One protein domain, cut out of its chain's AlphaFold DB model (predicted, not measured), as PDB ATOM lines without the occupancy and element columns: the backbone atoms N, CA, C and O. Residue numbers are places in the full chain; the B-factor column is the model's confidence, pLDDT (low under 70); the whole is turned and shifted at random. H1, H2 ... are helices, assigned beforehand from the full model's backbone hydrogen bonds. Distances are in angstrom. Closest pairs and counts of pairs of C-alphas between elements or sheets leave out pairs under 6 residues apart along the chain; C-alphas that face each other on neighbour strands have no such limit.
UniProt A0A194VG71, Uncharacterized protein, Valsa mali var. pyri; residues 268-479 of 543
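What this domain is: This is residues 268 to 479 of the 543 residues of an uncharacterized protein of Valsa mali var. pyri (UniProt A0A194VG71). Four helices, H4, H7, H8 and H9, make an up-and-down bundle, each running against the one before it in the chain, with H7 slanting across H4 and H8. The longest helix, H9, runs on past H4 and H8 to a small head where H10 and H11 cross nearly at right angles; H5 and H6 lie toward the opposite end of the long axis, while H1 and H2 touch no helix. The printed part has 212 residues with twelve named helices, H1 to H12 in order, and no named strand; its class is all helix. It is only just loose, close to compact, with a radius of gyration of the C-alphas of 20.7 A, and only just elongated, spanning 69 by 35 by 31 A.

Where its parts are: H1, residues 268 to 277, begins at C-alpha 268 (152.263, 125.832, 211.360) and is 14.2 A long. H2 is residues 289 to 292 and H3 residues 297 to 300. H4, residues 305 to 317, is 18.2 A long, and H5, residues 322 to 334, 18.1 A. H6 is residues 336 to 340. H7, residues 346 to 365, is 29.1 A long, and H8, residues 376 to 392, 24.3 A. H9, residues 396 to 427, runs 46.3 A from C-alpha 396 (155.047, 147.973, 209.079). H10, residues 438 to 452, is 20.7 A long, and H11, residues 463 to 471, 12.6 A. H12, residues 475 to 478, ends at C-alpha 478 (151.683, 151.853, 260.325).

How they stand to each other: H8 is the hub, touching H3, H4, H7 and H9. H8 and H9 form a hairpin at a shallow tilt of 17 degrees, with the closest C-alphas, Gln 387 and Ala 399, 4.8 A apart. H7 and H8 form a hairpin at a steep tilt of 42 degrees, closest at C-alphas 359 and 382, 5.8 A. H4 touches H8 at 13 degrees, a shallow tilt, closest at C-alphas 315 and 383, 6.0 A. H3 touches H8 at C-alphas 299 and 377, 4.9 A. H9 touches H11 with residues 417 to 424 alone, closest at C-alphas 421 and 464, 6.8 A. H10 and H11 touch, about perpendicular at 77 degrees, closest at C-alphas 444 and 469, 4.7 A. H5 and H7 are near each other; H12 touches no helix. Every O i to N i+4 pair is within hydrogen-bond range in H1, H4, H5, H6, H7, H8, H10 and H11, and 27 of 28 are in H9; H2, H3 and H12 are too short for such a pair.

The domain as a whole: The C-alphas farthest apart, Asn 334 and Pro 430, are 70.7 A apart. The printed part has no cut, and H1 to H2 is a long link. Mean pLDDT of the printed part is 77.6; residues 268 to 295, 318 to 346, 367 to 372 and 474 to 479 are under 70.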
ATOM      1  N   GLN A 268     151.791 124.776 210.447       54.41
ATOM      2  CA  GLN A 268     152.263 125.832 211.360       54.41
ATOM      3  C   GLN A 268     153.706 126.272 211.059       54.41
ATOM      4  O   GLN A 268     154.034 127.442 211.226       54.41
ATOM      5  N   GLN A 269     154.549 125.353 210.575       58.28
ATOM      6  CA  GLN A 269     155.926 125.654 210.195       58.28
ATOM      7  C   GLN A 269     155.999 126.540 208.948       58.28
ATOM      8  O   GLN A 269     156.690 127.545 208.975       58.28
ATOM      9  N   ALA A 270     155.234 126.244 207.896       54.28
ATOM     10  CA  ALA A 270     155.226 127.082 206.698       54.28
ATOM     11  C   ALA A 270     154.589 128.464 206.955       54.28
ATOM     12  O   ALA A 270     154.926 129.431 206.282       54.28
ATOM     13  N   TYR A 271     153.721 128.582 207.968       57.72
ATOM     14  CA  TYR A 271     153.198 129.872 208.437       57.72
ATOM     15  C   TYR A 271     154.270 130.716 209.109       57.72
ATOM     16  O   TYR A 271     154.409 131.901 208.810       57.72
ATOM     17  N   LYS A 272     155.042 130.071 209.984       58.44
ATOM     18  CA  LYS A 272     156.208 130.668 210.613       58.44
ATOM     19  C   LYS A 272     157.213 131.118 209.548       58.44
ATOM     20  O   LYS A 272     157.492 132.304 209.457       58.44
ATOM     21  N   ASP A 273     157.594 130.219 208.642       57.44
ATOM     22  CA  ASP A 273     158.535 130.517 207.563       57.44
ATOM     23  C   ASP A 273     158.045 131.682 206.681       57.44
ATOM     24  O   ASP A 273     158.845 132.508 206.260       57.44
ATOM     25  N   LEU A 274     156.738 131.818 206.417       52.44
ATOM     26  CA  LEU A 274     156.220 132.932 205.614       52.44
ATOM     27  C   LEU A 274     156.238 134.277 206.358       52.44
ATOM     28  O   LEU A 274     156.544 135.299 205.741       52.44
ATOM     29  N   ILE A 275     155.952 134.291 207.663       53.28
ATOM     30  CA  ILE A 275     156.167 135.477 208.510       53.28
ATOM     31  C   ILE A 275     157.657 135.852 208.525       53.28
ATOM     32  O   ILE A 275     157.997 137.035 208.459       53.28
ATOM     33  N   ASP A 276     158.542 134.858 208.520       49.19
ATOM     34  CA  ASP A 276     159.994 135.050 208.579       49.19
ATOM     35  C   ASP A 276     160.577 135.499 207.229       49.19
ATOM     36  O   ASP A 276     161.578 136.227 207.172       49.19
ATOM     37  N   ILE A 277     159.933 135.105 206.128       49.00
ATOM     38  CA  ILE A 277     160.337 135.390 204.745       49.00
ATOM     39  C   ILE A 277     159.695 136.685 204.205       49.00
ATOM     40  O   ILE A 277     160.245 137.286 203.276       49.00
ATOM     41  N   HIS A 278     158.578 137.188 204.751       46.09
ATOM     42  CA  HIS A 278     157.892 138.369 204.198       46.09
ATOM     43  C   HIS A 278     158.205 139.724 204.869       46.09
ATOM     44  O   HIS A 278     157.701 140.063 205.932       46.09
ATOM     45  N   ILE A 279     158.949 140.535 204.099       52.97
ATOM     46  CA  ILE A 279     158.792 141.976 203.763       52.97
ATOM     47  C   ILE A 279     158.908 143.021 204.881       52.97
ATOM     48  O   ILE A 279     159.375 144.128 204.607       52.97
ATOM     49  N   LEU A 280     158.523 142.728 206.115       53.09
ATOM     50  CA  LEU A 280     158.606 143.727 207.171       53.09
ATOM     51  C   LEU A 280     160.050 143.802 207.723       53.09
ATOM     52  O   LEU A 280     160.696 142.753 207.879       53.09
ATOM     53  N   PRO A 281     160.589 145.013 207.992       61.16
ATOM     54  CA  PRO A 281     161.930 145.189 208.554       61.16
ATOM     55  C   PRO A 281     162.125 144.319 209.797       61.16
ATOM     56  O   PRO A 281     161.175 144.107 210.547       61.16
ATOM     57  N   LEU A 282     163.343 143.830 210.048       59.06
ATOM     58  CA  LEU A 282     163.653 142.975 211.208       59.06
ATOM     59  C   LEU A 282     163.120 143.554 212.533       59.06
ATOM     60  O   LEU A 282     162.636 142.819 213.386       59.06
ATOM     61  N   GLU A 283     163.127 144.881 212.638       61.91
ATOM     62  CA  GLU A 283     162.623 145.703 213.747       61.91
ATOM     63  C   GLU A 283     161.126 145.514 214.050       61.91
ATOM     64  O   GLU A 283     160.669 145.807 215.147       61.91
ATOM     65  N   THR A 284     160.351 145.010 213.095       59.66
ATOM     66  CA  THR A 284     158.895 144.833 213.212       59.66
ATOM     67  C   THR A 284     158.483 143.388 213.471       59.66
ATOM     68  O   THR A 284     157.311 143.128 213.743       59.66
ATOM     69  N   ARG A 285     159.423 142.438 213.386       66.94
ATOM     70  CA  ARG A 285     159.134 141.008 213.523       66.94
ATOM     71  C   ARG A 285     158.835 140.651 214.981       66.94
ATOM     72  O   ARG A 285     159.423 141.194 215.913       66.94
ATOM     73  N   LEU A 286     157.940 139.683 215.170       64.38
ATOM     74  CA  LEU A 286     157.688 139.049 216.474       64.38
ATOM     75  C   LEU A 286     158.734 137.980 216.827       64.38
ATOM     76  O   LEU A 286     158.742 137.469 217.944       64.38
ATOM     77  N   GLU A 287     159.593 137.630 215.875       56.69
ATOM     78  CA  GLU A 287     160.644 136.623 215.999       56.69
ATOM     79  C   GLU A 287     161.766 137.040 216.967       56.69
ATOM     80  O   GLU A 287     162.155 138.207 217.032       56.69
ATOM     81  N   GLY A 288     162.308 136.062 217.704       57.94
ATOM     82  CA  GLY A 288     163.373 136.227 218.705       57.94
ATOM     83  C   GLY A 288     162.873 136.153 220.153       57.94
ATOM     84  O   GLY A 288     161.723 135.796 220.415       57.94
ATOM     85  N   THR A 289     163.719 136.541 221.115       49.50
ATOM     86  CA  THR A 289     163.351 136.715 222.542       49.50
ATOM     87  C   THR A 289     162.124 137.626 222.746       49.50
ATOM     88  O   THR A 289     161.534 137.633 223.815       49.50
ATOM     89  N   CYS A 290     161.699 138.333 221.694       49.72
ATOM     90  CA  CYS A 290     160.491 139.140 221.458       49.72
ATOM     91  C   CYS A 290     159.151 138.549 221.909       49.72
ATOM     92  O   CYS A 290     158.274 139.298 222.353       49.72
ATOM     93  N   ASN A 291     158.976 137.229 221.812       56.47
ATOM     94  CA  ASN A 291     157.769 136.581 222.328       56.47
ATOM     95  C   ASN A 291     157.760 136.475 223.857       56.47
ATOM     96  O   ASN A 291     156.674 136.341 224.416       56.47
ATOM     97  N   GLN A 292     158.935 136.596 224.481       63.22
ATOM     98  CA  GLN A 292     159.212 136.360 225.897       63.22
ATOM     99  C   GLN A 292     159.788 137.599 226.603       63.22
ATOM    100  O   GLN A 292     160.542 137.489 227.567       63.22
ATOM    101  N   TRP A 293     159.496 138.798 226.090       63.16
ATOM    102  CA  TRP A 293     160.140 140.043 226.528       63.16
ATOM    103  C   TRP A 293     159.959 140.383 228.000       63.16
ATOM    104  O   TRP A 293     160.880 140.937 228.598       63.16
ATOM    105  N   LEU A 294     158.827 139.993 228.581       62.66
ATOM    106  CA  LEU A 294     158.595 140.044 230.015       62.66
ATOM    107  C   LEU A 294     158.449 138.654 230.645       62.66
ATOM    108  O   LEU A 294     158.129 138.585 231.813       62.66
ATOM    109  N   ASP A 295     158.751 137.537 229.978       66.50
ATOM    110  CA  ASP A 295     158.607 136.206 230.615       66.50
ATOM    111  C   ASP A 295     159.641 135.961 231.739       66.50
ATOM    112  O   ASP A 295     159.644 134.914 232.389       66.50
ATOM    113  N   GLY A 296     160.548 136.917 231.957       78.25
ATOM    114  CA  GLY A 296     161.501 136.929 233.057       78.25
ATOM    115  C   GLY A 296     160.995 137.653 234.314       78.25
ATOM    116  O   GLY A 296     159.855 138.108 234.384       78.25
ATOM    117  N   PRO A 297     161.878 137.839 235.307       85.38
ATOM    118  CA  PRO A 297     161.539 138.466 236.587       85.38
ATOM    119  C   PRO A 297     160.964 139.891 236.479       85.38
ATOM    120  O   PRO A 297     160.319 140.385 237.398       85.38
ATOM    121  N   LEU A 298     161.191 140.567 235.349       87.69
ATOM    122  CA  LEU A 298     160.709 141.925 235.114       87.69
ATOM    123  C   LEU A 298     159.185 142.003 234.903       87.69
ATOM    124  O   LEU A 298     158.622 143.060 235.166       87.69
ATOM    125  N   ALA A 299     158.498 140.924 234.485       86.75
ATOM    126  CA  ALA A 299     157.037 140.931 234.259       86.75
ATOM    127  C   ALA A 299     156.225 141.356 235.476       86.75
ATOM    128  O   ALA A 299     155.126 141.895 235.341       86.75
ATOM    129  N   ASN A 300     156.730 141.014 236.658       87.31
ATOM    130  CA  ASN A 300     156.007 141.201 237.903       87.31
ATOM    131  C   ASN A 300     156.413 142.479 238.631       87.31
ATOM    132  O   ASN A 300     155.906 142.725 239.724       87.31
ATOM    133  N   LEU A 301     157.279 143.298 238.024       89.38
ATOM    134  CA  LEU A 301     157.562 144.629 238.535       89.38
ATOM    135  C   LEU A 301     156.341 145.533 238.371       89.38
ATOM    136  O   LEU A 301     155.706 145.562 237.315       89.38
ATOM    137  N   CYS A 302     156.046 146.313 239.405       88.12
ATOM    138  CA  CYS A 302     155.170 147.469 239.276       88.12
ATOM    139  C   CYS A 302     156.026 148.657 238.842       88.12
ATOM    140  O   CYS A 302     157.081 148.890 239.424       88.12
ATOM    141  N   ILE A 303     155.590 149.394 237.824       90.56
ATOM    142  CA  ILE A 303     156.174 150.695 237.468       90.56
ATOM    143  C   ILE A 303     155.141 151.775 237.785       90.56
ATOM    144  O   ILE A 303     154.008 151.455 238.128       90.56
ATOM    145  N   ASN A 304     155.517 153.045 237.660       89.06
ATOM    146  CA  ASN A 304     154.612 154.162 237.914       89.06
ATOM    147  C   ASN A 304     153.287 154.041 237.120       89.06
ATOM    148  O   ASN A 304     153.305 153.980 235.887       89.06
ATOM    149  N   ASP A 305     152.157 154.045 237.834       85.19
ATOM    150  CA  ASP A 305     150.806 153.851 237.288       85.19
ATOM    151  C   ASP A 305     150.434 154.872 236.207       85.19
ATOM    152  O   ASP A 305     149.766 154.523 235.232       85.19
ATOM    153  N   GLU A 306     150.875 156.126 236.351       85.56
ATOM    154  CA  GLU A 306     150.646 157.173 235.351       85.56
ATOM    155  C   GLU A 306     151.383 156.821 234.058       85.56
ATOM    156  O   GLU A 306     150.822 156.888 232.969       85.56
ATOM    157  N   PHE A 307     152.629 156.356 234.161       87.25
ATOM    158  CA  PHE A 307     153.397 155.951 232.987       87.25
ATOM    159  C   PHE A 307     152.795 154.716 232.297       87.25
ATOM    160  O   PHE A 307     152.715 154.686 231.066       87.25
ATOM    161  N   GLN A 308     152.315 153.724 233.057       85.19
ATOM    162  CA  GLN A 308     151.588 152.582 232.484       85.19
ATOM    163  C   GLN A 308     150.325 153.030 231.748       85.19
ATOM    164  O   GLN A 308     150.072 152.591 230.623       85.19
ATOM    165  N   PHE A 309     149.555 153.939 232.349       84.25
ATOM    166  CA  PHE A 309     148.354 154.483 231.732       84.25
ATOM    167  C   PHE A 309     148.665 155.209 230.421       84.25
ATOM    168  O   PHE A 309     148.005 154.964 229.410       84.25
ATOM    169  N   GLN A 310     149.710 156.040 230.401       86.44
ATOM    170  CA  GLN A 310     150.157 156.738 229.195       86.44
ATOM    171  C   GLN A 310     150.587 155.761 228.092       86.44
ATOM    172  O   GLN A 310     150.243 155.958 226.924       86.44
ATOM    173  N   LEU A 311     151.283 154.672 228.437       85.69
ATOM    174  CA  LEU A 311     151.631 153.631 227.466       85.69
ATOM    175  C   LEU A 311     150.395 152.920 226.915       85.69
ATOM    176  O   LEU A 311     150.303 152.725 225.705       85.69
ATOM    177  N   LEU A 312     149.422 152.589 227.764       84.19
ATOM    178  CA  LEU A 312     148.161 151.985 227.335       84.19
ATOM    179  C   LEU A 312     147.343 152.935 226.442       84.19
ATOM    180  O   LEU A 312     146.767 152.501 225.440       84.19
ATOM    181  N   LEU A 313     147.319 154.235 226.749       83.38
ATOM    182  CA  LEU A 313     146.699 155.252 225.898       83.38
ATOM    183  C   LEU A 313     147.389 155.343 224.537       83.38
ATOM    184  O   LEU A 313     146.710 155.320 223.512       83.38
ATOM    185  N   ARG A 314     148.724 155.359 224.502       83.50
ATOM    186  CA  ARG A 314     149.482 155.370 223.245       83.50
ATOM    187  C   ARG A 314     149.293 154.081 222.451       83.50
ATOM    188  O   ARG A 314     149.077 154.142 221.246       83.50
ATOM    189  N   ALA A 315     149.275 152.923 223.106       80.88
ATOM    190  CA  ALA A 315     148.982 151.638 222.471       80.88
ATOM    191  C   ALA A 315     147.578 151.623 221.860       80.88
ATOM    192  O   ALA A 315     147.375 151.164 220.735       80.88
ATOM    193  N   ARG A 316     146.609 152.219 222.564       78.75
ATOM    194  CA  ARG A 316     145.273 152.471 222.029       78.75
ATOM    195  C   ARG A 316     145.317 153.418 220.831       78.75
ATOM    196  O   ARG A 316     144.521 153.212 219.920       78.75
ATOM    197  N   GLU A 317     146.184 154.430 220.819       74.38
ATOM    198  CA  GLU A 317     146.350 155.423 219.741       74.38
ATOM    199  C   GLU A 317     147.067 154.910 218.489       74.38
ATOM    200  O   GLU A 317     146.780 155.417 217.406       74.38
ATOM    201  N   VAL A 318     147.855 153.829 218.583       66.19
ATOM    202  CA  VAL A 318     148.374 153.079 217.412       66.19
ATOM    203  C   VAL A 318     147.220 152.557 216.509       66.19
ATOM    204  O   VAL A 318     147.438 152.073 215.399       66.19
ATOM    205  N   ARG A 319     145.956 152.725 216.947       63.22
ATOM    206  CA  ARG A 319     144.665 152.661 216.228       63.22
ATOM    207  C   ARG A 319     144.710 152.283 214.760       63.22
ATOM    208  O   ARG A 319     144.828 153.141 213.886       63.22
ATOM    209  N   PHE A 320     144.256 151.070 214.459       57.94
ATOM    210  CA  PHE A 320     143.351 150.848 213.323       57.94
ATOM    211  C   PHE A 320     142.097 151.677 213.580       57.94
ATOM    212  O   PHE A 320     141.379 151.425 214.546       57.94
ATOM    213  N   GLU A 321     141.867 152.735 212.794       57.62
ATOM    214  CA  GLU A 321     140.641 153.525 212.933       57.62
ATOM    215  C   GLU A 321     139.456 152.554 212.913       57.62
ATOM    216  O   GLU A 321     139.439 151.636 212.099       57.62
ATOM    217  N   GLY A 322     138.464 152.707 213.796       53.25
ATOM    218  CA  GLY A 322     137.345 151.753 213.866       53.25
ATOM    219  C   GLY A 322     136.635 151.569 212.518       53.25
ATOM    220  O   GLY A 322     136.139 150.488 212.227       53.25
ATOM    221  N   LEU A 323     136.672 152.593 211.659       52.75
ATOM    222  CA  LEU A 323     136.251 152.534 210.259       52.75
ATOM    223  C   LEU A 323     137.174 151.688 209.380       52.75
ATOM    224  O   LEU A 323     136.672 150.981 208.522       52.75
ATOM    225  N   GLN A 324     138.490 151.736 209.573       62.59
ATOM    226  CA  GLN A 324     139.428 150.848 208.890       62.59
ATOM    227  C   GLN A 324     139.261 149.415 209.377       62.59
ATOM    228  O   GLN A 324     139.099 148.538 208.544       62.59
ATOM    229  N   LEU A 325     139.205 149.168 210.690       62.59
ATOM    230  CA  LEU A 325     139.000 147.820 211.224       62.59
ATOM    231  C   LEU A 325     137.647 147.255 210.775       62.59
ATOM    232  O   LEU A 325     137.578 146.116 210.333       62.59
ATOM    233  N   ARG A 326     136.583 148.068 210.799       61.69
ATOM    234  CA  ARG A 326     135.269 147.695 210.264       61.69
ATOM    235  C   ARG A 326     135.320 147.470 208.754       61.69
ATOM    236  O   ARG A 326     134.802 146.460 208.320       61.69
ATOM    237  N   LYS A 327     135.983 148.321 207.964       66.31
ATOM    238  CA  LYS A 327     136.173 148.097 206.518       66.31
ATOM    239  C   LYS A 327     136.966 146.825 206.243       66.31
ATOM    240  O   LYS A 327     136.600 146.092 205.338       66.31
ATOM    241  N   TYR A 328     138.006 146.539 207.024       64.75
ATOM    242  CA  TYR A 328     138.769 145.298 206.940       64.75
ATOM    243  C   TYR A 328     137.888 144.103 207.302       64.75
ATOM    244  O   TYR A 328     137.894 143.131 206.566       64.75
ATOM    245  N   LEU A 329     137.083 144.185 208.364       64.88
ATOM    246  CA  LEU A 329     136.192 143.114 208.828       64.88
ATOM    247  C   LEU A 329     134.961 142.889 207.923       64.88
ATOM    248  O   LEU A 329     134.554 141.754 207.694       64.88
ATOM    249  N   GLU A 330     134.378 143.950 207.372       65.25
ATOM    250  CA  GLU A 330     133.320 143.891 206.354       65.25
ATOM    251  C   GLU A 330     133.891 143.360 205.035       65.25
ATOM    252  O   GLU A 330     133.271 142.524 204.377       65.25
ATOM    253  N   ALA A 331     135.120 143.759 204.692       61.81
ATOM    254  CA  ALA A 331     135.874 143.124 203.628       61.81
ATOM    255  C   ALA A 331     136.176 141.652 203.958       61.81
ATOM    256  O   ALA A 331     136.058 140.834 203.065       61.81
ATOM    257  N   PHE A 332     136.462 141.254 205.200       59.03
ATOM    258  CA  PHE A 332     136.669 139.844 205.576       59.03
ATOM    259  C   PHE A 332     135.452 138.969 205.251       59.03
ATOM    260  O   PHE A 332     135.626 137.841 204.793       59.03
ATOM    261  N   GLY A 333     134.234 139.487 205.442       61.03
ATOM    262  CA  GLY A 333     132.999 138.781 205.085       61.03
ATOM    263  C   GLY A 333     132.839 138.559 203.575       61.03
ATOM    264  O   GLY A 333     132.381 137.499 203.160       61.03
ATOM    265  N   ASN A 334     133.277 139.520 202.754       55.84
ATOM    266  CA  ASN A 334     133.152 139.474 201.288       55.84
ATOM    267  C   ASN A 334     134.410 138.949 200.561       55.84
ATOM    268  O   ASN A 334     134.336 138.510 199.418       55.84
ATOM    269  N   TYR A 335     135.567 138.974 201.223       47.78
ATOM    270  CA  TYR A 335     136.900 138.659 200.703       47.78
ATOM    271  C   TYR A 335     137.609 137.600 201.555       47.78
ATOM    272  O   TYR A 335     138.840 137.578 201.624       47.78
ATOM    273  N   ALA A 336     136.859 136.674 202.159       50.47
ATOM    274  CA  ALA A 336     137.420 135.473 202.783       50.47
ATOM    275  C   ALA A 336     138.477 134.803 201.875       50.47
ATOM    276  O   ALA A 336     139.510 134.338 202.348       50.47
ATOM    277  N   ASN A 337     138.285 134.890 200.555       49.44
ATOM    278  CA  ASN A 337     139.207 134.379 199.542       49.44
ATOM    279  C   ASN A 337     140.511 135.201 199.386       49.44
ATOM    280  O   ASN A 337     141.543 134.632 199.047       49.44
ATOM    281  N   VAL A 338     140.526 136.514 199.655       44.38
ATOM    282  CA  VAL A 338     141.748 137.354 199.552       44.38
ATOM    283  C   VAL A 338     142.676 137.138 200.748       44.38
ATOM    284  O   VAL A 338     143.896 137.194 200.596       44.38
ATOM    285  N   PHE A 339     142.118 136.816 201.916       44.91
ATOM    286  CA  PHE A 339     142.910 136.377 203.065       44.91
ATOM    287  C   PHE A 339     143.274 134.886 203.000       44.91
ATOM    288  O   PHE A 339     144.372 134.535 203.427       44.91
ATOM    289  N   GLN A 340     142.463 134.030 202.357       47.53
ATOM    290  CA  GLN A 340     142.904 132.681 201.955       47.53
ATOM    291  C   GLN A 340     144.125 132.736 201.018       47.53
ATOM    292  O   GLN A 340     145.019 131.902 201.125       47.53
ATOM    293  N   LEU A 341     144.216 133.759 200.161       42.16
ATOM    294  CA  LEU A 341     145.382 134.026 199.308       42.16
ATOM    295  C   LEU A 341     146.634 134.485 200.079       42.16
ATOM    296  O   LEU A 341     147.718 134.503 199.501       42.16
ATOM    297  N   ARG A 342     146.517 134.852 201.365       51.12
ATOM    298  CA  ARG A 342     147.619 135.408 202.175       51.12
ATOM    299  C   ARG A 342     147.853 134.690 203.505       51.12
ATOM    300  O   ARG A 342     148.349 135.315 204.436       51.12
ATOM    301  N   GLN A 343     147.506 133.401 203.583       54.34
ATOM    302  CA  GLN A 343     147.971 132.414 204.580       54.34
ATOM    303  C   GLN A 343     147.793 132.734 206.082       54.34
ATOM    304  O   GLN A 343     148.119 131.899 206.922       54.34
ATOM    305  N   ASN A 344     147.240 133.886 206.453       58.50
ATOM    306  CA  ASN A 344     146.886 134.206 207.828       58.50
ATOM    307  C   ASN A 344     145.609 133.447 208.202       58.50
ATOM    308  O   ASN A 344     144.567 133.614 207.568       58.50
ATOM    309  N   CYS A 345     145.689 132.608 209.237       66.62
ATOM    310  CA  CYS A 345     144.531 131.904 209.776       66.62
ATOM    311  C   CYS A 345     143.470 132.930 210.213       66.62
ATOM    312  O   CYS A 345     143.747 133.787 211.053       66.62
ATOM    313  N   ALA A 346     142.262 132.862 209.645       66.81
ATOM    314  CA  ALA A 346     141.174 133.791 209.963       66.81
ATOM    315  C   ALA A 346     140.849 133.808 211.468       66.81
ATOM    316  O   ALA A 346     140.511 134.857 212.016       66.81
ATOM    317  N   ASP A 347     141.023 132.671 212.144       71.19
ATOM    318  CA  ASP A 347     140.843 132.552 213.591       71.19
ATOM    319  C   ASP A 347     141.892 133.338 214.376       71.19
ATOM    320  O   ASP A 347     141.571 133.908 215.416       71.19
ATOM    321  N   LEU A 348     143.126 133.428 213.870       70.31
ATOM    322  CA  LEU A 348     144.187 134.198 214.512       70.31
ATOM    323  C   LEU A 348     143.876 135.692 214.443       70.31
ATOM    324  O   LEU A 348     143.875 136.351 215.475       70.31
ATOM    325  N   VAL A 349     143.501 136.201 213.264       72.12
ATOM    326  CA  VAL A 349     143.084 137.605 213.113       72.12
ATOM    327  C   VAL A 349     141.860 137.900 213.979       72.12
ATOM    328  O   VAL A 349     141.820 138.918 214.665       72.12
ATOM    329  N   ARG A 350     140.872 136.992 214.003       72.56
ATOM    330  CA  ARG A 350     139.685 137.119 214.856       72.56
ATOM    331  C   ARG A 350     140.067 137.203 216.332       72.56
ATOM    332  O   ARG A 350     139.544 138.070 217.027       72.56
ATOM    333  N   LYS A 351     140.964 136.328 216.791       80.06
ATOM    334  CA  LYS A 351     141.470 136.330 218.163       80.06
ATOM    335  C   LYS A 351     142.148 137.663 218.481       80.06
ATOM    336  O   LYS A 351     141.707 138.340 219.395       80.06
ATOM    337  N   THR A 352     143.079 138.115 217.643       78.00
ATOM    338  CA  THR A 352     143.782 139.386 217.870       78.00
ATOM    339  C   THR A 352     142.833 140.592 217.867       78.00
ATOM    340  O   THR A 352     143.071 141.567 218.570       78.00
ATOM    341  N   VAL A 353     141.727 140.557 217.107       78.12
ATOM    342  CA  VAL A 353     140.705 141.623 217.164       78.12
ATOM    343  C   VAL A 353     140.023 141.641 218.528       78.12
ATOM    344  O   VAL A 353     139.773 142.720 219.061       78.12
ATOM    345  N   VAL A 354     139.701 140.468 219.079       80.62
ATOM    346  CA  VAL A 354     139.114 140.348 220.420       80.62
ATOM    347  C   VAL A 354     140.097 140.851 221.474       80.62
ATOM    348  O   VAL A 354     139.701 141.681 222.287       80.62
ATOM    349  N   ASP A 355     141.365 140.458 221.387       79.69
ATOM    350  CA  ASP A 355     142.409 140.879 222.328       79.69
ATOM    351  C   ASP A 355     142.576 142.422 222.324       79.69
ATOM    352  O   ASP A 355     142.542 143.084 223.361       79.69
ATOM    353  N   VAL A 356     142.583 143.062 221.144       79.81
ATOM    354  CA  VAL A 356     142.623 144.540 221.026       79.81
ATOM    355  C   VAL A 356     141.358 145.219 221.588       79.81
ATOM    356  O   VAL A 356     141.400 146.367 222.046       79.81
ATOM    357  N   ILE A 357     140.204 144.543 221.567       78.62
ATOM    358  CA  ILE A 357     138.979 145.044 222.211       78.62
ATOM    359  C   ILE A 357     139.115 145.000 223.739       78.62
ATOM    360  O   ILE A 357     138.589 145.896 224.404       78.62
ATOM    361  N   GLU A 358     139.802 144.008 224.300       80.88
ATOM    362  CA  GLU A 358     140.076 143.926 225.740       80.88
ATOM    363  C   GLU A 358     140.980 145.077 226.193       80.88
ATOM    364  O   GLU A 358     140.584 145.814 227.098       80.88
ATOM    365  N   LEU A 359     142.057 145.379 225.455       81.56
ATOM    366  CA  LEU A 359     142.882 146.580 225.674       81.56
ATOM    367  C   LEU A 359     142.041 147.872 225.712       81.56
ATOM    368  O   LEU A 359     142.242 148.768 226.541       81.56
ATOM    369  N   ARG A 360     141.051 147.999 224.819       78.12
ATOM    370  CA  ARG A 360     140.150 149.160 224.817       78.12
ATOM    371  C   ARG A 360     139.285 149.218 226.079       78.12
ATOM    372  O   ARG A 360     139.014 150.317 226.569       78.12
ATOM    373  N   HIS A 361     138.804 148.080 226.568       78.25
ATOM    374  CA  HIS A 361     138.027 148.036 227.804       78.25
ATOM    375  C   HIS A 361     138.894 148.399 229.007       78.25
ATOM    376  O   HIS A 361     138.470 149.233 229.804       78.25
ATOM    377  N   GLU A 362     140.112 147.866 229.093       78.25
ATOM    378  CA  GLU A 362     141.047 148.180 230.177       78.25
ATOM    379  C   GLU A 362     141.397 149.668 230.209       78.25
ATOM    380  O   GLU A 362     141.183 150.330 231.222       78.25
ATOM    381  N   THR A 363     141.793 150.247 229.073       78.19
ATOM    382  CA  THR A 363     142.066 151.695 228.976       78.19
ATOM    383  C   THR A 363     140.859 152.566 229.325       78.19
ATOM    384  O   THR A 363     141.018 153.640 229.896       78.19
ATOM    385  N   SER A 364     139.639 152.127 228.997       75.44
ATOM    386  CA  SER A 364     138.411 152.888 229.284       75.44
ATOM    387  C   SER A 364     137.949 152.765 230.740       75.44
ATOM    388  O   SER A 364     137.116 153.555 231.189       75.44
ATOM    389  N   HIS A 365     138.448 151.770 231.473       72.75
ATOM    390  CA  HIS A 365     138.073 151.495 232.861       72.75
ATOM    391  C   HIS A 365     139.221 151.668 233.856       72.75
ATOM    392  O   HIS A 365     138.985 151.516 235.052       72.75
ATOM    393  N   TYR A 366     140.398 152.083 233.386       70.25
ATOM    394  CA  TYR A 366     141.592 152.319 234.198       70.25
ATOM    395  C   TYR A 366     141.354 153.283 235.373       70.25
ATOM    396  O   TYR A 366     141.937 153.136 236.437       70.25
ATOM    397  N   HIS A 367     140.439 154.245 235.223       62.53
ATOM    398  CA  HIS A 367     140.134 155.227 236.268       62.53
ATOM    399  C   HIS A 367     139.240 154.716 237.402       62.53
ATOM    400  O   HIS A 367     138.891 155.509 238.274       62.53
ATOM    401  N   LYS A 368     138.791 153.454 237.398       63.31
ATOM    402  CA  LYS A 368     137.941 152.955 238.485       63.31
ATOM    403  C   LYS A 368     138.809 152.599 239.698       63.31
ATOM    404  O   LYS A 368     139.510 151.590 239.638       63.31
ATOM    405  N   PRO A 369     138.730 153.364 240.806       46.22
ATOM    406  CA  PRO A 369     139.468 153.038 242.020       46.22
ATOM    407  C   PRO A 369     139.071 151.633 242.486       46.22
ATOM    408  O   PRO A 369     137.881 151.315 242.527       46.22
ATOM    409  N   GLY A 370     140.052 150.783 242.789       56.06
ATOM    410  CA  GLY A 370     139.833 149.409 243.261       56.06
ATOM    411  C   GLY A 370     139.847 148.324 242.178       56.06
ATOM    412  O   GLY A 370     139.953 147.146 242.514       56.06
ATOM    413  N   PHE A 371     139.817 148.679 240.890       58.84
ATOM    414  CA  PHE A 371     140.273 147.754 239.851       58.84
ATOM    415  C   PHE A 371     141.790 147.897 239.795       58.84
ATOM    416  O   PHE A 371     142.288 148.920 239.339       58.84
ATOM    417  N   GLY A 372     142.496 146.927 240.382       63.78
ATOM    418  CA  GLY A 372     143.949 146.967 240.532       63.78
ATOM    419  C   GLY A 372     144.648 147.380 239.239       63.78
ATOM    420  O   GLY A 372     144.235 146.974 238.151       63.78
ATOM    421  N   VAL A 373     145.689 148.199 239.389       70.00
ATOM    422  CA  VAL A 373     146.585 148.597 238.301       70.00
ATOM    423  C   VAL A 373     146.951 147.339 237.502       70.00
ATOM    424  O   VAL A 373     147.352 146.340 238.116       70.00
ATOM    425  N   PRO A 374     146.759 147.329 236.168       77.25
ATOM    426  CA  PRO A 374     147.089 146.174 235.349       77.25
ATOM    427  C   PRO A 374     148.531 145.759 235.616       77.25
ATOM    428  O   PRO A 374     149.426 146.595 235.731       77.25
ATOM    429  N   SER A 375     148.782 144.455 235.724       84.25
ATOM    430  CA  SER A 375     150.163 143.999 235.833       84.25
ATOM    431  C   SER A 375     150.941 144.437 234.592       84.25
ATOM    432  O   SER A 375     150.396 144.483 233.487       84.25
ATOM    433  N   LEU A 376     152.235 144.718 234.754       87.12
ATOM    434  CA  LEU A 376     153.107 145.080 233.637       87.12
ATOM    435  C   LEU A 376     153.054 144.033 232.510       87.12
ATOM    436  O   LEU A 376     153.044 144.381 231.332       87.12
ATOM    437  N   HIS A 377     152.946 142.756 232.887       87.06
ATOM    438  CA  HIS A 377     152.718 141.645 231.970       87.06
ATOM    439  C   HIS A 377     151.441 141.811 231.131       87.06
ATOM    440  O   HIS A 377     151.499 141.686 229.914       87.06
ATOM    441  N   SER A 378     150.317 142.175 231.762       87.56
ATOM    442  CA  SER A 378     149.052 142.441 231.063       87.56
ATOM    443  C   SER A 378     149.202 143.584 230.057       87.56
ATOM    444  O   SER A 378     148.717 143.496 228.933       87.56
ATOM    445  N   VAL A 379     149.917 144.651 230.434       88.50
ATOM    446  CA  VAL A 379     150.190 145.782 229.533       88.50
ATOM    447  C   VAL A 379     151.020 145.341 228.322       88.50
ATOM    448  O   VAL A 379     150.663 145.684 227.194       88.50
ATOM    449  N   ASP A 380     152.095 144.569 228.518       90.94
ATOM    450  CA  ASP A 380     152.910 144.060 227.402       90.94
ATOM    451  C   ASP A 380     152.123 143.124 226.487       90.94
ATOM    452  O   ASP A 380     152.246 143.244 225.269       90.94
ATOM    453  N   ASP A 381     151.293 142.238 227.046       88.94
ATOM    454  CA  ASP A 381     150.446 141.332 226.268       88.94
ATOM    455  C   ASP A 381     149.506 142.108 225.342       88.94
ATOM    456  O   ASP A 381     149.449 141.836 224.140       88.94
ATOM    457  N   HIS A 382     148.874 143.166 225.849       89.00
ATOM    458  CA  HIS A 382     148.020 144.019 225.027       89.00
ATOM    459  C   HIS A 382     148.783 144.751 223.923       89.00
ATOM    460  O   HIS A 382     148.330 144.798 222.775       89.00
ATOM    461  N   ILE A 383     149.957 145.317 224.227       90.56
ATOM    462  CA  ILE A 383     150.779 145.988 223.207       90.56
ATOM    463  C   ILE A 383     151.276 144.967 222.169       90.56
ATOM    464  O   ILE A 383     151.306 145.250 220.966       90.56
ATOM    465  N   LYS A 384     151.621 143.753 222.602       90.06
ATOM    466  CA  LYS A 384     152.009 142.628 221.746       90.06
ATOM    467  C   LYS A 384     150.867 142.201 220.829       90.06
ATOM    468  O   LYS A 384     151.124 141.895 219.664       90.06
ATOM    469  N   ASP A 385     149.623 142.224 221.290       87.75
ATOM    470  CA  ASP A 385     148.466 141.917 220.448       87.75
ATOM    471  C   ASP A 385     148.178 143.029 219.430       87.75
ATOM    472  O   ASP A 385     147.901 142.737 218.263       87.75
ATOM    473  N   VAL A 386     148.391 144.300 219.789       89.12
ATOM    474  CA  VAL A 386     148.395 145.409 218.815       89.12
ATOM    475  C   VAL A 386     149.495 145.219 217.763       89.12
ATOM    476  O   VAL A 386     149.236 145.373 216.566       89.12
ATOM    477  N   GLN A 387     150.705 144.829 218.178       90.19
ATOM    478  CA  GLN A 387     151.819 144.546 217.270       90.19
ATOM    479  C   GLN A 387     151.482 143.388 216.313       90.19
ATOM    480  O   GLN A 387     151.655 143.524 215.100       90.19
ATOM    481  N   LYS A 388     150.951 142.269 216.830       86.75
ATOM    482  CA  LYS A 388     150.483 141.127 216.019       86.75
ATOM    483  C   LYS A 388     149.440 141.558 214.999       86.75
ATOM    484  O   LYS A 388     149.547 141.196 213.829       86.75
ATOM    485  N   MET A 389     148.461 142.360 215.418       85.00
ATOM    486  CA  MET A 389     147.426 142.871 214.524       85.00
ATOM    487  C   MET A 389     148.041 143.670 213.376       85.00
ATOM    488  O   MET A 389     147.708 143.442 212.214       85.00
ATOM    489  N   ALA A 390     148.971 144.573 213.690       86.81
ATOM    490  CA  ALA A 390     149.650 145.377 212.683       86.81
ATOM    491  C   ALA A 390     150.445 144.534 211.689       86.81
ATOM    492  O   ALA A 390     150.365 144.777 210.486       86.81
ATOM    493  N   ILE A 391     151.120 143.488 212.162       84.88
ATOM    494  CA  ILE A 391     151.830 142.537 211.303       84.88
ATOM    495  C   ILE A 391     150.855 141.779 210.398       84.88
ATOM    496  O   ILE A 391     151.083 141.706 209.190       84.88
ATOM    497  N   HIS A 392     149.736 141.269 210.928       79.81
ATOM    498  CA  HIS A 392     148.725 140.574 210.118       79.81
ATOM    499  C   HIS A 392     148.085 141.475 209.055       79.81
ATOM    500  O   HIS A 392     147.691 140.989 207.991       79.81
ATOM    501  N   LEU A 393     148.006 142.777 209.328       80.44
ATOM    502  CA  LEU A 393     147.527 143.798 208.398       80.44
ATOM    503  C   LEU A 393     148.635 144.367 207.494       80.44
ATOM    504  O   LEU A 393     148.346 145.226 206.664       80.44
ATOM    505  N   TYR A 394     149.872 143.864 207.603       79.94
ATOM    506  CA  TYR A 394     151.053 144.337 206.872       79.94
ATOM    507  C   TYR A 394     151.348 145.837 207.069       79.94
ATOM    508  O   TYR A 394     151.939 146.487 206.205       79.94
ATOM    509  N   ASP A 395     150.961 146.398 208.215       83.56
ATOM    510  CA  ASP A 395     151.252 147.782 208.584       83.56
ATOM    511  C   ASP A 395     152.590 147.856 209.334       83.56
ATOM    512  O   ASP A 395     152.656 147.826 210.566       83.56
ATOM    513  N   ALA A 396     153.679 147.930 208.561       85.50
ATOM    514  CA  ALA A 396     155.047 147.973 209.079       85.50
ATOM    515  C   ALA A 396     155.263 149.112 210.080       85.50
ATOM    516  O   ALA A 396     155.915 148.932 211.108       85.50
ATOM    517  N   ARG A 397     154.704 150.287 209.777       88.31
ATOM    518  CA  ARG A 397     154.879 151.481 210.598       88.31
ATOM    519  C   ARG A 397     154.258 151.271 211.972       88.31
ATOM    520  O   ARG A 397     154.904 151.544 212.975       88.31
ATOM    521  N   ARG A 398     153.034 150.747 212.033       88.44
ATOM    522  CA  ARG A 398     152.350 150.511 213.312       88.44
ATOM    523  C   ARG A 398     152.925 149.349 214.091       88.44
ATOM    524  O   ARG A 398     152.962 149.408 215.314       88.44
ATOM    525  N   ALA A 399     153.400 148.318 213.400       89.25
ATOM    526  CA  ALA A 399     154.145 147.248 214.044       89.25
ATOM    527  C   ALA A 399     155.414 147.800 214.722       89.25
ATOM    528  O   ALA A 399     155.690 147.436 215.862       89.25
ATOM    529  N   ALA A 400     156.133 148.721 214.065       88.06
ATOM    530  CA  ALA A 400     157.286 149.413 214.644       88.06
ATOM    531  C   ALA A 400     156.898 150.340 215.812       88.06
ATOM    532  O   ALA A 400     157.575 150.350 216.834       88.06
ATOM    533  N   GLU A 401     155.800 151.093 215.696       91.38
ATOM    534  CA  GLU A 401     155.304 151.952 216.783       91.38
ATOM    535  C   GLU A 401     154.913 151.119 218.019       91.38
ATOM    536  O   GLU A 401     155.361 151.415 219.125       91.38
ATOM    537  N   ALA A 402     154.155 150.031 217.838       90.94
ATOM    538  CA  ALA A 402     153.803 149.110 218.920       90.94
ATOM    539  C   ALA A 402     155.047 148.463 219.544       90.94
ATOM    540  O   ALA A 402     155.141 148.339 220.762       90.94
ATOM    541  N   ARG A 403     156.036 148.099 218.722       91.38
ATOM    542  CA  ARG A 403     157.329 147.609 219.199       91.38
ATOM    543  C   ARG A 403     158.043 148.639 220.077       91.38
ATOM    544  O   ARG A 403     158.462 148.284 221.174       91.38
ATOM    545  N   GLY A 404     158.107 149.895 219.635       91.69
ATOM    546  CA  GLY A 404     158.696 150.990 220.405       91.69
ATOM    547  C   GLY A 404     158.031 151.174 221.771       91.69
ATOM    548  O   GLY A 404     158.721 151.361 222.765       91.69
ATOM    549  N   LEU A 405     156.705 151.017 221.861       93.12
ATOM    550  CA  LEU A 405     155.998 151.061 223.148       93.12
ATOM    551  C   LEU A 405     156.411 149.925 224.094       93.12
ATOM    552  O   LEU A 405     156.538 150.148 225.297       93.12
ATOM    553  N   ARG A 406     156.649 148.718 223.568       93.06
ATOM    554  CA  ARG A 406     157.152 147.592 224.370       93.06
ATOM    555  C   ARG A 406     158.591 147.832 224.841       93.06
ATOM    556  O   ARG A 406     158.916 147.524 225.986       93.06
ATOM    557  N   ASP A 407     159.437 148.419 223.991       91.62
ATOM    558  CA  ASP A 407     160.800 148.829 224.357       91.62
ATOM    559  C   ASP A 407     160.784 149.882 225.477       91.62
ATOM    560  O   ASP A 407     161.529 149.776 226.453       91.62
ATOM    561  N   GLU A 408     159.889 150.868 225.383       93.62
ATOM    562  CA  GLU A 408     159.695 151.889 226.417       93.62
ATOM    563  C   GLU A 408     159.205 151.293 227.747       93.62
ATOM    564  O   GLU A 408     159.708 151.670 228.811       93.62
ATOM    565  N   LEU A 409     158.261 150.343 227.698       91.69
ATOM    566  CA  LEU A 409     157.758 149.618 228.870       91.69
ATOM    567  C   LEU A 409     158.889 148.869 229.583       91.69
ATOM    568  O   LEU A 409     159.045 148.969 230.801       91.69
ATOM    569  N   ARG A 410     159.723 148.165 228.813       92.00
ATOM    570  CA  ARG A 410     160.891 147.451 229.329       92.00
ATOM    571  C   ARG A 410     161.904 148.402 229.956       92.00
ATOM    572  O   ARG A 410     162.329 148.176 231.087       92.00
ATOM    573  N   ALA A 411     162.259 149.475 229.256       92.88
ATOM    574  CA  ALA A 411     163.193 150.471 229.770       92.88
ATOM    575  C   ALA A 411     162.670 151.130 231.058       92.88
ATOM    576  O   ALA A 411     163.453 151.561 231.902       92.88
ATOM    577  N   ALA A 412     161.350 151.240 231.236       92.50
ATOM    578  CA  ALA A 412     160.762 151.685 232.495       92.50
ATOM    579  C   ALA A 412     160.894 150.640 233.610       92.50
ATOM    580  O   ALA A 412     161.306 150.999 234.707       92.50
ATOM    581  N   ALA A 413     160.631 149.364 233.325       93.88
ATOM    582  CA  ALA A 413     160.801 148.281 234.294       93.88
ATOM    583  C   ALA A 413     162.256 148.146 234.770       93.88
ATOM    584  O   ALA A 413     162.511 148.041 235.968       93.88
ATOM    585  N   GLU A 414     163.218 148.224 233.846       94.44
ATOM    586  CA  GLU A 414     164.653 148.211 234.158       94.44
ATOM    587  C   GLU A 414     165.059 149.433 235.000       94.44
ATOM    588  O   GLU A 414     165.806 149.292 235.969       94.44
ATOM    589  N   ARG A 415     164.521 150.625 234.698       94.81
ATOM    590  CA  ARG A 415     164.737 151.830 235.519       94.81
ATOM    591  C   ARG A 415     164.165 151.685 236.925       94.81
ATOM    592  O   ARG A 415     164.838 152.076 237.873       94.81
ATOM    593  N   THR A 416     162.961 151.133 237.074       95.19
ATOM    594  CA  THR A 416     162.370 150.884 238.396       95.19
ATOM    595  C   THR A 416     163.195 149.874 239.184       95.19
ATOM    596  O   THR A 416     163.473 150.113 240.354       95.19
ATOM    597  N   LEU A 417     163.659 148.790 238.553       96.25
ATOM    598  CA  LEU A 417     164.551 147.832 239.208       96.25
ATOM    599  C   LEU A 417     165.834 148.509 239.704       96.25
ATOM    600  O   LEU A 417     166.191 148.365 240.870       96.25
ATOM    601  N   HIS A 418     166.481 149.300 238.848       96.06
ATOM    602  CA  HIS A 418     167.692 150.020 239.223       96.06
ATOM    603  C   HIS A 418     167.444 151.053 240.335       96.06
ATOM    604  O   HIS A 418     168.284 151.238 241.213       96.06
ATOM    605  N   ASN A 419     166.275 151.703 240.334       95.62
ATOM    606  CA  ASN A 419     165.862 152.594 241.415       95.62
ATOM    607  C   ASN A 419     165.746 151.821 242.734       95.62
ATOM    608  O   ASN A 419     166.317 152.234 243.735       95.62
ATOM    609  N   VAL A 420     165.086 150.661 242.729       96.19
ATOM    610  CA  VAL A 420     164.957 149.806 243.917       96.19
ATOM    611  C   VAL A 420     166.327 149.360 244.447       96.19
ATOM    612  O   VAL A 420     166.562 149.447 245.651       96.19
ATOM    613  N   GLU A 421     167.255 148.966 243.571       95.62
ATOM    614  CA  GLU A 421     168.641 148.633 243.942       95.62
ATOM    615  C   GLU A 421     169.379 149.824 244.575       95.62
ATOM    616  O   GLU A 421     170.055 149.683 245.595       95.62
ATOM    617  N   ALA A 422     169.242 151.019 243.996       95.06
ATOM    618  CA  ALA A 422     169.856 152.230 244.533       95.06
ATOM    619  C   ALA A 422     169.255 152.621 245.895       95.06
ATOM    620  O   ALA A 422     169.981 153.019 246.810       95.06
ATOM    621  N   LEU A 423     167.936 152.483 246.043       94.44
ATOM    622  CA  LEU A 423     167.225 152.771 247.283       94.44
ATOM    623  C   LEU A 423     167.549 151.761 248.387       94.44
ATOM    624  O   LEU A 423     167.648 152.171 249.540       94.44
ATOM    625  N   GLU A 424     167.795 150.489 248.063       94.25
ATOM    626  CA  GLU A 424     168.250 149.481 249.032       94.25
ATOM    627  C   GLU A 424     169.505 149.961 249.775       94.25
ATOM    628  O   GLU A 424     169.545 149.974 251.009       94.25
ATOM    629  N   LEU A 425     170.497 150.459 249.027       92.25
ATOM    630  CA  LEU A 425     171.737 150.998 249.592       92.25
ATOM    631  C   LEU A 425     171.484 152.203 250.505       92.25
ATOM    632  O   LEU A 425     172.164 152.361 251.521       92.25
ATOM    633  N   LEU A 426     170.502 153.043 250.170       90.00
ATOM    634  CA  LEU A 426     170.118 154.186 250.997       90.00
ATOM    635  C   LEU A 426     169.379 153.748 252.261       90.00
ATOM    636  O   LEU A 426     169.666 154.280 253.330       90.00
ATOM    637  N   THR A 427     168.483 152.761 252.181       88.62
ATOM    638  CA  THR A 427     167.752 152.259 253.358       88.62
ATOM    639  C   THR A 427     168.644 151.600 254.404       88.62
ATOM    640  O   THR A 427     168.278 151.562 255.576       88.62
ATOM    641  N   ALA A 428     169.845 151.157 254.024       87.06
ATOM    642  CA  ALA A 428     170.850 150.695 254.978       87.06
ATOM    643  C   ALA A 428     171.377 151.820 255.896       87.06
ATOM    644  O   ALA A 428     171.980 151.543 256.935       87.06
ATOM    645  N   LEU A 429     171.167 153.093 255.536       89.31
ATOM    646  CA  LEU A 429     171.581 154.241 256.338       89.31
ATOM    647  C   LEU A 429     170.490 154.610 257.358       89.31
ATOM    648  O   LEU A 429     169.349 154.870 256.975       89.31
ATOM    649  N   PRO A 430     170.830 154.774 258.649       81.88
ATOM    650  CA  PRO A 430     169.845 155.017 259.709       81.88
ATOM    651  C   PRO A 430     169.115 156.370 259.603       81.88
ATOM    652  O   PRO A 430     168.169 156.615 260.346       81.88
ATOM    653  N   PHE A 431     169.555 157.266 258.715       87.12
ATOM    654  CA  PHE A 431     169.013 158.618 258.545       87.12
ATOM    655  C   PHE A 431     168.366 158.863 257.176       87.12
ATOM    656  O   PHE A 431     167.851 159.957 256.957       87.12
ATOM    657  N   ALA A 432     168.379 157.892 256.255       82.06
ATOM    658  CA  ALA A 432     167.869 158.089 254.891       82.06
ATOM    659  C   ALA A 432     166.343 158.292 254.817       82.06
ATOM    660  O   ALA A 432     165.816 158.637 253.762       82.06
ATOM    661  N   GLY A 433     165.633 158.137 255.937       86.12
ATOM    662  CA  GLY A 433     164.182 158.223 255.970       86.12
ATOM    663  C   GLY A 433     163.552 157.047 255.231       86.12
ATOM    664  O   GLY A 433     164.126 155.963 255.173       86.12
ATOM    665  N   TYR A 434     162.355 157.265 254.696       87.44
ATOM    666  CA  TYR A 434     161.621 156.261 253.942       87.44
ATOM    667  C   TYR A 434     161.615 156.640 252.462       87.44
ATOM    668  O   TYR A 434     160.925 157.595 252.093       87.44
ATOM    669  N   PRO A 435     162.407 155.954 251.627       91.38
ATOM    670  CA  PRO A 435     162.609 156.382 250.255       91.38
ATOM    671  C   PRO A 435     161.699 155.665 249.248       91.38
ATOM    672  O   PRO A 435     161.818 155.910 248.052       91.38
ATOM    673  N   TRP A 436     160.836 154.748 249.691       92.88
ATOM    674  CA  TRP A 436     160.041 153.928 248.783       92.88
ATOM    675  C   TRP A 436     158.861 154.713 248.208       92.88
ATOM    676  O   TRP A 436     158.118 155.375 248.930       92.88
ATOM    677  N   GLU A 437     158.693 154.632 246.890       91.62
ATOM    678  CA  GLU A 437     157.522 155.152 246.194       91.62
ATOM    679  C   GLU A 437     156.360 154.154 246.282       91.62
ATOM    680  O   GLU A 437     156.576 152.949 246.407       91.62
ATOM    681  N   TYR A 438     155.128 154.644 246.128       89.56
ATOM    682  CA  TYR A 438     153.902 153.840 246.231       89.56
ATOM    683  C   TYR A 438     153.925 152.547 245.394       89.56
ATOM    684  O   TYR A 438     153.542 151.477 245.860       89.56
ATOM    685  N   HIS A 439     154.422 152.613 244.158       88.44
ATOM    686  CA  HIS A 439     154.474 151.441 243.285       88.44
ATOM    687  C   HIS A 439     155.525 150.405 243.735       88.44
ATOM    688  O   HIS A 439     155.357 149.213 243.473       88.44
ATOM    689  N   HIS A 440     156.578 150.823 244.452       93.44
ATOM    690  CA  HIS A 440     157.497 149.895 245.116       93.44
ATOM    691  C   HIS A 440     156.790 149.191 246.281       93.44
ATOM    692  O   HIS A 440     156.856 147.969 246.384       93.44
ATOM    693  N   GLU A 441     156.064 149.947 247.113       91.31
ATOM    694  CA  GLU A 441     155.302 149.407 248.248       91.31
ATOM    695  C   GLU A 441     154.274 148.376 247.798       91.31
ATOM    696  O   GLU A 441     154.237 147.276 248.338       91.31
ATOM    697  N   SER A 442     153.493 148.690 246.760       88.19
ATOM    698  CA  SER A 442     152.485 147.779 246.208       88.19
ATOM    699  C   SER A 442     153.100 146.447 245.758       88.19
ATOM    700  O   SER A 442     152.541 145.367 245.975       88.19
ATOM    701  N   MET A 443     154.296 146.501 245.168       92.50
ATOM    702  CA  MET A 443     155.043 145.309 244.780       92.50
ATOM    703  C   MET A 443     155.555 144.525 245.999       92.50
ATOM    704  O   MET A 443     155.436 143.298 246.016       92.50
ATOM    705  N   PHE A 444     156.082 145.200 247.024       94.19
ATOM    706  CA  PHE A 444     156.529 144.552 248.261       94.19
ATOM    707  C   PHE A 444     155.364 143.916 249.024       94.19
ATOM    708  O   PHE A 444     155.478 142.771 249.454       94.19
ATOM    709  N   GLU A 445     154.226 144.602 249.118       90.81
ATOM    710  CA  GLU A 445     152.991 144.107 249.729       90.81
ATOM    711  C   GLU A 445     152.517 142.823 249.043       90.81
ATOM    712  O   GLU A 445     152.239 141.826 249.709       90.81
ATOM    713  N   LYS A 446     152.519 142.788 247.706       90.62
ATOM    714  CA  LYS A 446     152.172 141.587 246.934       90.62
ATOM    715  C   LYS A 446     153.114 140.413 247.222       90.62
ATOM    716  O   LYS A 446     152.652 139.271 247.315       90.62
ATOM    717  N   ILE A 447     154.419 140.667 247.339       93.50
ATOM    718  CA  ILE A 447     155.417 139.632 247.658       93.50
ATOM    719  C   ILE A 447     155.226 139.135 249.095       93.50
ATOM    720  O   ILE A 447     155.133 137.924 249.300       93.50
ATOM    721  N   ARG A 448     155.086 140.042 250.070       92.94
ATOM    722  CA  ARG A 448     154.847 139.693 251.479       92.94
ATOM    723  C   ARG A 448     153.560 138.904 251.655       92.94
ATOM    724  O   ARG A 448     153.588 137.839 252.259       92.94
ATOM    725  N   TRP A 449     152.473 139.339 251.022       91.94
ATOM    726  CA  TRP A 449     151.219 138.595 251.014       91.94
ATOM    727  C   TRP A 449     151.432 137.156 250.524       91.94
ATOM    728  O   TRP A 449     150.939 136.212 251.137       91.94
ATOM    729  N   ARG A 450     152.230 136.942 249.469       93.25
ATOM    730  CA  ARG A 450     152.556 135.585 248.996       93.25
ATOM    731  C   ARG A 450     153.422 134.794 249.991       93.25
ATOM    732  O   ARG A 450     153.198 133.594 250.152       93.25
ATOM    733  N   MET A 451     154.371 135.438 250.669       93.56
ATOM    734  CA  MET A 451     155.178 134.813 251.728       93.56
ATOM    735  C   MET A 451     154.313 134.351 252.900       93.56
ATOM    736  O   MET A 451     154.418 133.194 253.309       93.56
ATOM    737  N   ASP A 452     153.399 135.200 253.366       92.56
ATOM    738  CA  ASP A 452     152.516 134.916 254.503       92.56
ATOM    739  C   ASP A 452     151.558 133.744 254.223       92.56
ATOM    740  O   ASP A 452     151.177 133.005 255.129       92.56
ATOM    741  N   HIS A 453     151.217 133.518 252.951       94.56
ATOM    742  CA  HIS A 453     150.389 132.393 252.506       94.56
ATOM    743  C   HIS A 453     151.200 131.133 252.148       94.56
ATOM    744  O   HIS A 453     150.634 130.145 251.679       94.56
ATOM    745  N   GLY A 454     152.520 131.143 252.358       94.31
ATOM    746  CA  GLY A 454     153.385 129.985 252.136       94.31
ATOM    747  C   GLY A 454     153.598 129.629 250.663       94.31
ATOM    748  O   GLY A 454     153.899 128.472 250.355       94.31
ATOM    749  N   TYR A 455     153.447 130.583 249.737       92.19
ATOM    750  CA  TYR A 455     153.769 130.336 248.333       92.19
ATOM    751  C   TYR A 455     155.294 130.155 248.178       92.19
ATOM    752  O   TYR A 455     156.057 131.047 248.537       92.19
ATOM    753  N   PRO A 456     155.774 129.019 247.636       81.88
ATOM    754  CA  PRO A 456     157.190 128.648 247.718       81.88
ATOM    755  C   PRO A 456     158.072 129.234 246.607       81.88
ATOM    756  O   PRO A 456     159.259 128.919 246.544       81.88
ATOM    757  N   LYS A 457     157.508 130.001 245.666       89.12
ATOM    758  CA  LYS A 457     158.217 130.452 244.461       89.12
ATOM    759  C   LYS A 457     158.053 131.954 244.278       89.12
ATOM    760  O   LYS A 457     156.961 132.406 243.963       89.12
ATOM    761  N   PHE A 458     159.171 132.669 244.388       91.00
ATOM    762  CA  PHE A 458     159.296 134.100 244.080       91.00
ATOM    763  C   PHE A 458     160.194 134.351 242.866       91.00
ATOM    764  O   PHE A 458     160.560 135.483 242.587       91.00
ATOM    765  N   ASN A 459     160.521 133.294 242.112       89.81
ATOM    766  CA  ASN A 459     161.391 133.337 240.928       89.81
ATOM    767  C   ASN A 459     160.843 134.238 239.805       89.81
ATOM    768  O   ASN A 459     161.519 134.483 238.812       89.81
ATOM    769  N   GLU A 460     159.590 134.661 239.938       89.00
ATOM    770  CA  GLU A 460     158.900 135.568 239.033       89.00
ATOM    771  C   GLU A 460     159.231 137.050 239.322       89.00
ATOM    772  O   GLU A 460     158.883 137.902 238.512       89.00
ATOM    773  N   PHE A 461     159.895 137.352 240.445       92.75
ATOM    774  CA  PHE A 461     160.380 138.681 240.827       92.75
ATOM    775  C   PHE A 461     161.916 138.699 240.862       92.75
ATOM    776  O   PHE A 461     162.538 137.658 241.098       92.75
ATOM    777  N   PRO A 462     162.569 139.857 240.645       94.81
ATOM    778  CA  PRO A 462     164.018 139.950 240.780       94.81
ATOM    779  C   PRO A 462     164.440 139.715 242.236       94.81
ATOM    780  O   PRO A 462     163.799 140.217 243.156       94.81
ATOM    781  N   GLU A 463     165.543 138.994 242.446       95.12
ATOM    782  CA  GLU A 463     166.012 138.589 243.784       95.12
ATOM    783  C   GLU A 463     166.183 139.776 244.744       95.12
ATOM    784  O   GLU A 463     165.819 139.684 245.914       95.12
ATOM    785  N   VAL A 464     166.674 140.915 244.242       95.50
ATOM    786  CA  VAL A 464     166.802 142.152 245.026       95.50
ATOM    787  C   VAL A 464     165.459 142.647 245.563       95.50
ATOM    788  O   VAL A 464     165.360 142.991 246.736       95.50
ATOM    789  N   VAL A 465     164.402 142.606 244.752       96.19
ATOM    790  CA  VAL A 465     163.057 143.039 245.152       96.19
ATOM    791  C   VAL A 465     162.494 142.103 246.218       96.19
ATOM    792  O   VAL A 465     161.918 142.571 247.195       96.19
ATOM    793  N   VAL A 466     162.692 140.790 246.059       96.12
ATOM    794  CA  VAL A 466     162.253 139.784 247.039       96.12
ATOM    795  C   VAL A 466     162.953 140.000 248.377       96.12
ATOM    796  O   VAL A 466     162.283 140.102 249.398       96.12
ATOM    797  N   ARG A 467     164.281 140.159 248.370       95.19
ATOM    798  CA  ARG A 467     165.079 140.419 249.576       95.19
ATOM    799  C   ARG A 467     164.645 141.698 250.296       95.19
ATOM    800  O   ARG A 467     164.540 141.708 251.520       95.19
ATOM    801  N   ILE A 468     164.382 142.771 249.552       94.94
ATOM    802  CA  ILE A 468     163.889 144.025 250.133       94.94
ATOM    803  C   ILE A 468     162.496 143.820 250.724       94.94
ATOM    804  O   ILE A 468     162.257 144.254 251.844       94.94
ATOM    805  N   ALA A 469     161.604 143.113 250.025       95.06
ATOM    806  CA  ALA A 469     160.265 142.809 250.522       95.06
ATOM    807  C   ALA A 469     160.284 141.955 251.806       95.06
ATOM    808  O   ALA A 469     159.464 142.184 252.689       95.06
ATOM    809  N   GLU A 470     161.233 141.020 251.950       93.44
ATOM    810  CA  GLU A 470     161.436 140.241 253.186       93.44
ATOM    811  C   GLU A 470     161.819 141.131 254.376       93.44
ATOM    812  O   GLU A 470     161.363 140.907 255.497       93.44
ATOM    813  N   GLY A 471     162.659 142.143 254.132       91.00
ATOM    814  CA  GLY A 471     163.082 143.119 255.138       91.00
ATOM    815  C   GLY A 471     162.129 144.305 255.312       91.00
ATOM    816  O   GLY A 471     162.313 145.104 256.233       91.00
ATOM    817  N   TRP A 472     161.129 144.448 254.439       90.75
ATOM    818  CA  TRP A 472     160.196 145.568 254.438       90.75
ATOM    819  C   TRP A 472     159.154 145.374 255.539       90.75
ATOM    820  O   TRP A 472     158.156 144.677 255.364       90.75
ATOM    821  N   ASP A 473     159.410 145.957 256.708       78.56
ATOM    822  CA  ASP A 473     158.537 145.838 257.872       78.56
ATOM    823  C   ASP A 473     157.338 146.801 257.808       78.56
ATOM    824  O   ASP A 473     157.481 148.019 257.938       78.56
ATOM    825  N   LEU A 474     156.138 146.233 257.652       64.00
ATOM    826  CA  LEU A 474     154.856 146.940 257.702       64.00
ATOM    827  C   LEU A 474     154.604 147.577 259.085       64.00
ATOM    828  O   LEU A 474     153.971 148.635 259.176       64.00
ATOM    829  N   GLU A 475     155.112 146.971 260.167       53.41
ATOM    830  CA  GLU A 475     154.820 147.396 261.545       53.41
ATOM    831  C   GLU A 475     155.539 148.696 261.925       53.41
ATOM    832  O   GLU A 475     154.985 149.531 262.645       53.41
ATOM    833  N   GLY A 476     156.734 148.932 261.376       58.62
ATOM    834  CA  GLY A 476     157.468 150.184 261.569       58.62
ATOM    835  C   GLY A 476     156.785 151.406 260.941       58.62
ATOM    836  O   GLY A 476     157.067 152.537 261.346       58.62
ATOM    837  N   TYR A 477     155.876 151.200 259.981       56.50
ATOM    838  CA  TYR A 477     155.326 152.274 259.152       56.50
ATOM    839  C   TYR A 477     153.852 152.594 259.428       56.50
ATOM    840  O   TYR A 477     153.472 153.770 259.437       56.50
ATOM    841  N   HIS A 478     153.040 151.601 259.814       52.84
ATOM    842  CA  HIS A 478     151.683 151.853 260.325       52.84
ATOM    843  C   HIS A 478     151.651 152.690 261.621       52.84
ATOM    844  O   HIS A 478     150.620 153.269 261.964       52.84
ATOM    845  N   MET A 479     152.794 152.868 262.295       45.44
ATOM    846  CA  MET A 479     152.962 153.777 263.439       45.44
ATOM    847  C   MET A 479     152.800 155.277 263.100       45.44
ATOM    848  O   MET A 479     152.809 156.105 264.011       45.44
TER     849      MET A 479